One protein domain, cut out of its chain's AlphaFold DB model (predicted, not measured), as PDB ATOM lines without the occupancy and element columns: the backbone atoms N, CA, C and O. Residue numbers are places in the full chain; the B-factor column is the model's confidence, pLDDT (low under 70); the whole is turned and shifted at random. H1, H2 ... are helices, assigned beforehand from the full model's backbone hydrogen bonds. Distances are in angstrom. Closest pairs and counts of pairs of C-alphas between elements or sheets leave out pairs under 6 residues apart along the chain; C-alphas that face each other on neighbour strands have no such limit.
ATOM      1  N   LYS A 240     -12.878  24.191  -7.712       93.94
ATOM      2  CA  LYS A 240     -13.571  24.549  -6.464       93.94
ATOM      3  C   LYS A 240     -12.588  24.709  -5.297       93.94
ATOM      4  O   LYS A 240     -12.711  25.647  -4.515       93.94
ATOM      5  N   GLU A 241     -11.617  23.804  -5.203       95.31
ATOM      6  CA  GLU A 241     -10.601  23.701  -4.145       95.31
ATOM      7  C   GLU A 241      -9.251  23.292  -4.762       95.31
ATOM      8  O   GLU A 241      -9.220  22.797  -5.888       95.31
ATOM      9  N   GLY A 242      -8.149  23.484  -4.029       93.25
ATOM     10  CA  GLY A 242      -6.792  23.192  -4.508       93.25
ATOM     11  C   GLY A 242      -6.202  24.316  -5.364       93.25
ATOM     12  O   GLY A 242      -6.468  25.494  -5.108       93.25
ATOM     13  N   ASP A 243      -5.392  23.947  -6.353       90.94
ATOM     14  CA  ASP A 243      -4.778  24.889  -7.293       90.94
ATOM     15  C   ASP A 243      -5.837  25.597  -8.142       90.94
ATOM     16  O   ASP A 243      -6.854  24.998  -8.498       90.94
ATOM     17  N   ASP A 244      -5.594  26.866  -8.480       92.62
ATOM     18  CA  ASP A 244      -6.479  27.690  -9.316       92.62
ATOM     19  C   ASP A 244      -7.951  27.639  -8.838       92.62
ATOM     20  O   ASP A 244      -8.886  27.427  -9.612       92.62
ATOM     21  N   SER A 245      -8.157  27.752  -7.521       96.06
ATOM     22  CA  SER A 245      -9.446  27.645  -6.836       96.06
ATOM     23  C   SER A 245      -9.990  28.976  -6.322       96.06
ATOM     24  O   SER A 245      -9.307  29.997  -6.338       96.06
ATOM     25  N   ILE A 246     -11.214  28.967  -5.776       96.00
ATOM     26  CA  ILE A 246     -11.827  30.154  -5.145       96.00
ATOM     27  C   ILE A 246     -10.892  30.763  -4.091       96.00
ATOM     28  O   ILE A 246     -10.773  31.984  -3.995       96.00
ATOM     29  N   LYS A 247     -10.215  29.919  -3.301       95.81
ATOM     30  CA  LYS A 247      -9.278  30.379  -2.274       95.81
ATOM     31  C   LYS A 247      -8.052  31.042  -2.901       95.81
ATOM     32  O   LYS A 247      -7.747  32.172  -2.539       95.81
ATOM     33  N   THR A 248      -7.375  30.381  -3.842       95.19
ATOM     34  CA  THR A 248      -6.154  30.934  -4.458       95.19
ATOM     35  C   THR A 248      -6.446  32.188  -5.279       95.19
ATOM     36  O   THR A 248      -5.638  33.108  -5.291       95.19
ATOM     37  N   CYS A 249      -7.623  32.263  -5.902       95.50
ATOM     38  CA  CYS A 249      -8.139  33.439  -6.595       95.50
ATOM     39  C   CYS A 249      -8.273  34.646  -5.643       95.50
ATOM     40  O   CYS A 249      -7.740  35.717  -5.924       95.50
ATOM     41  N   LYS A 250      -8.928  34.471  -4.484       94.94
ATOM     42  CA  LYS A 250      -9.053  35.527  -3.458       94.94
ATOM     43  C   LYS A 250      -7.704  35.925  -2.864       94.94
ATOM     44  O   LYS A 250      -7.436  37.112  -2.688       94.94
ATOM     45  N   ASP A 251      -6.855  34.939  -2.579       94.38
ATOM     46  CA  ASP A 251      -5.504  35.165  -2.068       94.38
ATOM     47  C   ASP A 251      -4.662  35.954  -3.093       94.38
ATOM     48  O   ASP A 251      -3.943  36.871  -2.703       94.38
ATOM     49  N   GLY A 252      -4.806  35.669  -4.394       95.06
ATOM     50  CA  GLY A 252      -4.144  36.381  -5.492       95.06
ATOM     51  C   GLY A 252      -4.590  37.839  -5.631       95.06
ATOM     52  O   GLY A 252      -3.741  38.724  -5.699       95.06
ATOM     53  N   ILE A 253      -5.900  38.113  -5.575       95.25
ATOM     54  CA  ILE A 253      -6.438  39.490  -5.535       95.25
ATOM     55  C   ILE A 253      -5.889  40.249  -4.321       95.25
ATOM     56  O   ILE A 253      -5.425  41.384  -4.435       95.25
ATOM     57  N   SER A 254      -5.881  39.600  -3.158       93.88
ATOM     58  CA  SER A 254      -5.340  40.188  -1.935       93.88
ATOM     59  C   SER A 254      -3.846  40.479  -2.041       93.88
ATOM     60  O   SER A 254      -3.395  41.552  -1.637       93.88
ATOM     61  N   LEU A 255      -3.068  39.562  -2.619       93.62
ATOM     62  CA  LEU A 255      -1.637  39.743  -2.847       93.62
ATOM     63  C   LEU A 255      -1.356  40.904  -3.811       93.62
ATOM     64  O   LEU A 255      -0.499  41.735  -3.504       93.62
ATOM     65  N   PHE A 256      -2.111  41.001  -4.910       94.88
ATOM     66  CA  PHE A 256      -2.021  42.096  -5.876       94.88
ATOM     67  C   PHE A 256      -2.130  43.461  -5.184       94.88
ATOM     68  O   PHE A 256      -1.222  44.293  -5.267       94.88
ATOM     69  N   TYR A 257      -3.193  43.672  -4.404       93.31
ATOM     70  CA  TYR A 257      -3.382  44.946  -3.712       93.31
ATOM     71  C   TYR A 257      -2.428  45.129  -2.532       93.31
ATOM     72  O   TYR A 257      -1.933  46.235  -2.319       93.31
ATOM     73  N   LYS A 258      -2.063  44.069  -1.800       91.38
ATOM     74  CA  LYS A 258      -0.988  44.150  -0.797       91.38
ATOM     75  C   LYS A 258       0.307  44.684  -1.405       91.38
ATOM     76  O   LYS A 258       0.982  45.485  -0.760       91.38
ATOM     77  N   ASN A 259       0.646  44.301  -2.634       92.50
ATOM     78  CA  ASN A 259       1.829  44.822  -3.315       92.50
ATOM     79  C   ASN A 259       1.722  46.329  -3.596       92.50
ATOM     80  O   ASN A 259       2.725  47.034  -3.470       92.50
ATOM     81  N   TRP A 260       0.525  46.863  -3.864       93.62
ATOM     82  CA  TRP A 260       0.314  48.314  -3.959       93.62
ATOM     83  C   TRP A 260       0.576  49.019  -2.626       93.62
ATOM     84  O   TRP A 260       1.334  49.987  -2.583       93.62
ATOM     85  N   PHE A 261       0.024  48.515  -1.519       91.81
ATOM     86  CA  PHE A 261       0.285  49.083  -0.189       91.81
ATOM     87  C   PHE A 261       1.776  49.032   0.174       91.81
ATOM     88  O   PHE A 261       2.329  50.040   0.614       91.81
ATOM     89  N   LYS A 262       2.449  47.899  -0.086       91.25
ATOM     90  CA  LYS A 262       3.901  47.750   0.117       91.25
ATOM     91  C   LYS A 262       4.690  48.777  -0.693       91.25
ATOM     92  O   LYS A 262       5.559  49.441  -0.141       91.25
ATOM     93  N   ARG A 263       4.374  48.936  -1.984       92.94
ATOM     94  CA  ARG A 263       5.054  49.887  -2.879       92.94
ATOM     95  C   ARG A 263       4.819  51.343  -2.468       92.94
ATOM     96  O   ARG A 263       5.684  52.180  -2.689       92.94
ATOM     97  N   ALA A 264       3.659  51.653  -1.888       92.06
ATOM     98  CA  ALA A 264       3.358  52.966  -1.318       92.06
ATOM     99  C   ALA A 264       3.951  53.177   0.092       92.06
ATOM    100  O   ALA A 264       3.753  54.239   0.667       92.06
ATOM    101  N   GLU A 265       4.662  52.186   0.644       91.56
ATOM    102  CA  GLU A 265       5.240  52.201   1.998       91.56
ATOM    103  C   GLU A 265       4.202  52.384   3.117       91.56
ATOM    104  O   GLU A 265       4.490  52.876   4.210       91.56
ATOM    105  N   ILE A 266       2.977  51.927   2.864       86.25
ATOM    106  CA  ILE A 266       1.846  52.093   3.767       86.25
ATOM    107  C   ILE A 266       1.731  50.890   4.693       86.25
ATOM    108  O   ILE A 266       1.685  49.742   4.249       86.25
ATOM    109  N   LYS A 267       1.632  51.161   5.996       75.75
ATOM    110  CA  LYS A 267       1.498  50.142   7.040       75.75
ATOM    111  C   LYS A 267       0.182  50.310   7.782       75.75
ATOM    112  O   LYS A 267      -0.239  51.426   8.061       75.75
ATOM    113  N   PHE A 268      -0.421  49.185   8.137       78.25
ATOM    114  CA  PHE A 268      -1.545  49.114   9.058       78.25
ATOM    115  C   PHE A 268      -1.465  47.819   9.878       78.25
ATOM    116  O   PHE A 268      -0.716  46.902   9.522       78.25
ATOM    117  N   ASP A 269      -2.193  47.762  10.992       75.00
ATOM    118  CA  ASP A 269      -2.148  46.624  11.915       75.00
ATOM    119  C   ASP A 269      -2.577  45.318  11.229       75.00
ATOM    120  O   ASP A 269      -3.479  45.298  10.394       75.00
ATOM    121  N   ASP A 270      -1.908  44.212  11.567       79.44
ATOM    122  CA  ASP A 270      -2.162  42.882  10.994       79.44
ATOM    123  C   ASP A 270      -2.041  42.788   9.456       79.44
ATOM    124  O   ASP A 270      -2.573  41.853   8.855       79.44
ATOM    125  N   PHE A 271      -1.285  43.688   8.807       81.25
ATOM    126  CA  PHE A 271      -1.082  43.732   7.348       81.25
ATOM    127  C   PHE A 271      -0.874  42.354   6.688       81.25
ATOM    128  O   PHE A 271      -1.530  42.010   5.703       81.25
ATOM    129  N   GLU A 272       0.009  41.526   7.253       81.81
ATOM    130  CA  GLU A 272       0.318  40.201   6.702       81.81
ATOM    131  C   GLU A 272      -0.881  39.243   6.755       81.81
ATOM    132  O   GLU A 272      -1.089  38.454   5.832       81.81
ATOM    133  N   ARG A 273      -1.722  39.350   7.791       83.75
ATOM    134  CA  ARG A 273      -2.911  38.504   7.996       83.75
ATOM    135  C   ARG A 273      -4.168  39.063   7.335       83.75
ATOM    136  O   ARG A 273      -5.129  38.322   7.138       83.75
ATOM    137  N   ALA A 274      -4.174  40.346   6.998       84.81
ATOM    138  CA  ALA A 274      -5.326  41.011   6.419       84.81
ATOM    139  C   ALA A 274      -5.649  40.493   5.009       84.81
ATOM    140  O   ALA A 274      -4.762  40.107   4.248       84.81
ATOM    141  N   THR A 275      -6.929  40.513   4.645       88.31
ATOM    142  CA  THR A 275      -7.367  40.415   3.244       88.31
ATOM    143  C   THR A 275      -7.502  41.832   2.713       88.31
ATOM    144  O   THR A 275      -8.141  42.637   3.380       88.31
ATOM    145  N   VAL A 276      -6.880  42.150   1.579       88.62
ATOM    146  CA  VAL A 276      -6.868  43.510   1.025       88.62
ATOM    147  C   VAL A 276      -7.583  43.518  -0.315       88.62
ATOM    148  O   VAL A 276      -7.286  42.709  -1.181       88.62
ATOM    149  N   GLU A 277      -8.490  44.463  -0.509       90.69
ATOM    150  CA  GLU A 277      -9.125  44.707  -1.798       90.69
ATOM    151  C   GLU A 277      -9.269  46.214  -2.003       90.69
ATOM    152  O   GLU A 277      -9.584  46.949  -1.061       90.69
ATOM    153  N   VAL A 278      -9.003  46.679  -3.222       90.44
ATOM    154  CA  VAL A 278      -9.216  48.069  -3.629       90.44
ATOM    155  C   VAL A 278     -10.233  48.062  -4.761       90.44
ATOM    156  O   VAL A 278     -10.016  47.405  -5.776       90.44
ATOM    157  N   SER A 279     -11.344  48.781  -4.593       90.06
ATOM    158  CA  SER A 279     -12.332  48.935  -5.659       90.06
ATOM    159  C   SER A 279     -11.707  49.606  -6.880       90.06
ATOM    160  O   SER A 279     -10.987  50.602  -6.761       90.06
ATOM    161  N   SER A 280     -12.052  49.133  -8.079       88.62
ATOM    162  CA  SER A 280     -11.675  49.804  -9.328       88.62
ATOM    163  C   SER A 280     -12.266  51.220  -9.440       88.62
ATOM    164  O   SER A 280     -11.739  52.038 -10.188       88.62
ATOM    165  N   LEU A 281     -13.317  51.549  -8.673       87.81
ATOM    166  CA  LEU A 281     -13.841  52.919  -8.561       87.81
ATOM    167  C   LEU A 281     -12.908  53.829  -7.747       87.81
ATOM    168  O   LEU A 281     -12.801  55.029  -8.023       87.81
ATOM    169  N   PHE A 282     -12.182  53.258  -6.782       90.75
ATOM    170  CA  PHE A 282     -11.165  53.973  -6.027       90.75
ATOM    171  C   PHE A 282      -9.912  54.195  -6.877       90.75
ATOM    172  O   PHE A 282      -9.455  55.334  -7.026       90.75
ATOM    173  N   ALA A 283      -9.357  53.131  -7.460       91.56
ATOM    174  CA  ALA A 283      -8.191  53.206  -8.333       91.56
ATOM    175  C   ALA A 283      -8.122  52.004  -9.280       91.56
ATOM    176  O   ALA A 283      -8.195  50.861  -8.839       91.56
ATOM    177  N   ILE A 284      -7.903  52.271 -10.570       89.81
ATOM    178  CA  ILE A 284      -7.611  51.234 -11.575       89.81
ATOM    179  C   ILE A 284      -6.109  50.990 -11.740       89.81
ATOM    180  O   ILE A 284      -5.698  49.924 -12.180       89.81
ATOM    181  N   GLU A 285      -5.286  51.968 -11.359       91.00
ATOM    182  CA  GLU A 285      -3.833  51.928 -11.500       91.00
ATOM    183  C   GLU A 285      -3.143  52.314 -10.194       91.00
ATOM    184  O   GLU A 285      -3.632  53.155  -9.429       91.00
ATOM    185  N   TYR A 286      -1.947  51.764  -9.982       92.44
ATOM    186  CA  TYR A 286      -1.170  52.006  -8.768       92.44
ATOM    187  C   TYR A 286      -0.925  53.502  -8.499       92.44
ATOM    188  O   TYR A 286      -1.029  53.951  -7.358       92.44
ATOM    189  N   GLU A 287      -0.634  54.303  -9.530       93.25
ATOM    190  CA  GLU A 287      -0.368  55.737  -9.343       93.25
ATOM    191  C   GLU A 287      -1.614  56.496  -8.851       93.25
ATOM    192  O   GLU A 287      -1.513  57.408  -8.030       93.25
ATOM    193  N   GLN A 288      -2.814  56.089  -9.284       92.88
ATOM    194  CA  GLN A 288      -4.064  56.657  -8.771       92.88
ATOM    195  C   GLN A 288      -4.285  56.270  -7.310       92.88
ATOM    196  O   GLN A 288      -4.653  57.121  -6.501       92.88
ATOM    197  N   PHE A 289      -4.034  55.001  -6.978       94.00
ATOM    198  CA  PHE A 289      -4.105  54.505  -5.609       94.00
ATOM    199  C   PHE A 289      -3.172  55.303  -4.697       94.00
ATOM    200  O   PHE A 289      -3.633  55.869  -3.705       94.00
ATOM    201  N   LYS A 290      -1.894  55.427  -5.076       93.94
ATOM    202  CA  LYS A 290      -0.858  56.141  -4.321       93.94
ATOM    203  C   LYS A 290      -1.261  57.583  -4.011       93.94
ATOM    204  O   LYS A 290      -1.129  58.022  -2.876       93.94
ATOM    205  N   ASN A 291      -1.812  58.297  -4.993       92.06
ATOM    206  CA  ASN A 291      -2.228  59.692  -4.822       92.06
ATOM    207  C   ASN A 291      -3.447  59.869  -3.898       92.06
ATOM    208  O   ASN A 291      -3.686  60.971  -3.401       92.06
ATOM    209  N   LYS A 292      -4.250  58.819  -3.684       91.06
ATOM    210  CA  LYS A 292      -5.491  58.892  -2.899       91.06
ATOM    211  C   LYS A 292      -5.341  58.334  -1.487       91.06
ATOM    212  O   LYS A 292      -5.873  58.921  -0.547       91.06
ATOM    213  N   ILE A 293      -4.645  57.210  -1.331       88.12
ATOM    214  CA  ILE A 293      -4.701  56.356  -0.136       88.12
ATOM    215  C   ILE A 293      -4.276  57.051   1.170       88.12
ATOM    216  O   ILE A 293      -4.886  56.801   2.213       88.12
ATOM    217  N   GLU A 294      -3.317  57.982   1.128       81.56
ATOM    218  CA  GLU A 294      -2.860  58.725   2.317       81.56
ATOM    219  C   GLU A 294      -4.000  59.507   2.991       81.56
ATOM    220  O   GLU A 294      -4.062  59.610   4.217       81.56
ATOM    221  N   ASN A 295      -4.970  59.990   2.207       80.81
ATOM    222  CA  ASN A 295      -6.121  60.739   2.714       80.81
ATOM    223  C   ASN A 295      -7.203  59.855   3.357       80.81
ATOM    224  O   ASN A 295      -8.114  60.389   4.004       80.81
ATOM    225  N   TYR A 296      -7.126  58.535   3.160       78.19
ATOM    226  CA  TYR A 296      -8.157  57.563   3.532       78.19
ATOM    227  C   TYR A 296      -7.742  56.647   4.681       78.19
ATOM    228  O   TYR A 296      -8.599  56.270   5.481       78.19
ATOM    229  N   ILE A 297      -6.455  56.315   4.811       71.12
ATOM    230  CA  ILE A 297      -6.030  55.256   5.736       71.12
ATOM    231  C   ILE A 297      -6.338  55.540   7.212       71.12
ATOM    232  O   ILE A 297      -6.607  54.623   7.977       71.12
ATOM    233  N   ASN A 298      -6.398  56.815   7.596       64.56
ATOM    234  CA  ASN A 298      -6.738  57.227   8.961       64.56
ATOM    235  C   ASN A 298      -8.251  57.400   9.197       64.56
ATOM    236  O   ASN A 298      -8.658  57.755  10.301       64.56
ATOM    237  N   LYS A 299      -9.088  57.222   8.166       58.94
ATOM    238  CA  LYS A 299     -10.529  57.534   8.200       58.94
ATOM    239  C   LYS A 299     -11.439  56.315   8.092       58.94
ATOM    240  O   LYS A 299     -12.619  56.435   8.407       58.94
ATOM    241  N   VAL A 300     -10.927  55.165   7.658       55.59
ATOM    242  CA  VAL A 300     -11.738  53.961   7.440       55.59
ATOM    243  C   VAL A 300     -11.382  52.920   8.503       55.59
ATOM    244  O   VAL A 300     -10.231  52.486   8.549       55.59
ATOM    245  N   PRO A 301     -12.322  52.500   9.375       49.84
ATOM    246  CA  PRO A 301     -12.082  51.364  10.253       49.84
ATOM    247  C   PRO A 301     -11.816  50.138   9.377       49.84
ATOM    248  O   PRO A 301     -12.652  49.747   8.566       49.84
ATOM    249  N   ILE A 302     -10.619  49.574   9.521       51.72
ATOM    250  CA  ILE A 302     -10.050  48.529   8.668       51.72
ATOM    251  C   ILE A 302     -10.850  47.227   8.840       51.72
ATOM    252  O   ILE A 302     -10.498  46.323   9.591       51.72
ATOM    253  N   ARG A 303     -11.967  47.129   8.122       47.69
ATOM    254  CA  ARG A 303     -12.473  45.893   7.525       47.69
ATOM    255  C   ARG A 303     -12.402  46.144   6.025       47.69
ATOM    256  O   ARG A 303     -13.254  46.830   5.483       47.69
ATOM    257  N   LEU A 304     -11.301  45.707   5.420       53.31
ATOM    258  CA  LEU A 304     -10.824  46.104   4.090       53.31
ATOM    259  C   LEU A 304     -11.801  45.737   2.961       53.31
ATOM    260  O   LEU A 304     -11.675  44.694   2.333       53.31
ATOM    261  N   TYR A 305     -12.743  46.644   2.724       45.19
ATOM    262  CA  TYR A 305     -13.338  46.978   1.435       45.19
ATOM    263  C   TYR A 305     -13.190  48.498   1.301       45.19
ATOM    264  O   TYR A 305     -13.734  49.242   2.117       45.19
ATOM    265  N   ILE A 306     -12.385  48.959   0.342       48.19
ATOM    266  CA  ILE A 306     -12.267  50.386   0.011       48.19
ATOM    267  C   ILE A 306     -13.133  50.619  -1.227       48.19
ATOM    268  O   ILE A 306     -12.728  50.207  -2.315       48.19
ATOM    269  N   GLU A 307     -14.313  51.221  -1.045       44.06
ATOM    270  CA  GLU A 307     -15.150  51.769  -2.131       44.06
ATOM    271  C   GLU A 307     -14.667  53.156  -2.575       44.06
ATOM    272  O   GLU A 307     -14.317  53.987  -1.700       44.06
TER     273      GLU A 307
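This is residues 240 to 307 of the 307 residues of the protein "UDPGP type 1 family protein" of Exilispira sp (UniProt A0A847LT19). What is the shape? There is little regular structure: one long helix, H1, runs along the longest axis, and long loops with the short helix H2 gather round its later half. What is printed? There are 68 residues with two named helices, H1 then H2, and no named strand; the class is all helix, but named elements hold only 26 residues. The whole is compact, with a radius of gyration of the C-alphas of 12.5 A, yet elongated, spanning 38 by 24 by 20 A.

Where is H1? Residues 246 to 263 run 26.1 A from C-alpha 246 at (-11.827, 30.154, -5.145). Where is H2? Residues 286 to 293 end with C-alpha 293 at (-4.701, 56.356, -0.136).

Do the helices touch? Only just, with 3 pairs of C-alphas within 8 A and residue 260 alone of H1; the closest C-alphas, of Trp 260 and Tyr 286, are 6.2 A apart. At what angle? About perpendicular, 76 degrees. Are their backbones bonded? Every O i to N i+4 pair in H1 and H2 is within hydrogen-bond range.

Is it continuous? The printed part has no cut, and the link from H1 to H2 is long, with 22 residues. Where is confidence low? Residues 298 to 307 have pLDDT under 70.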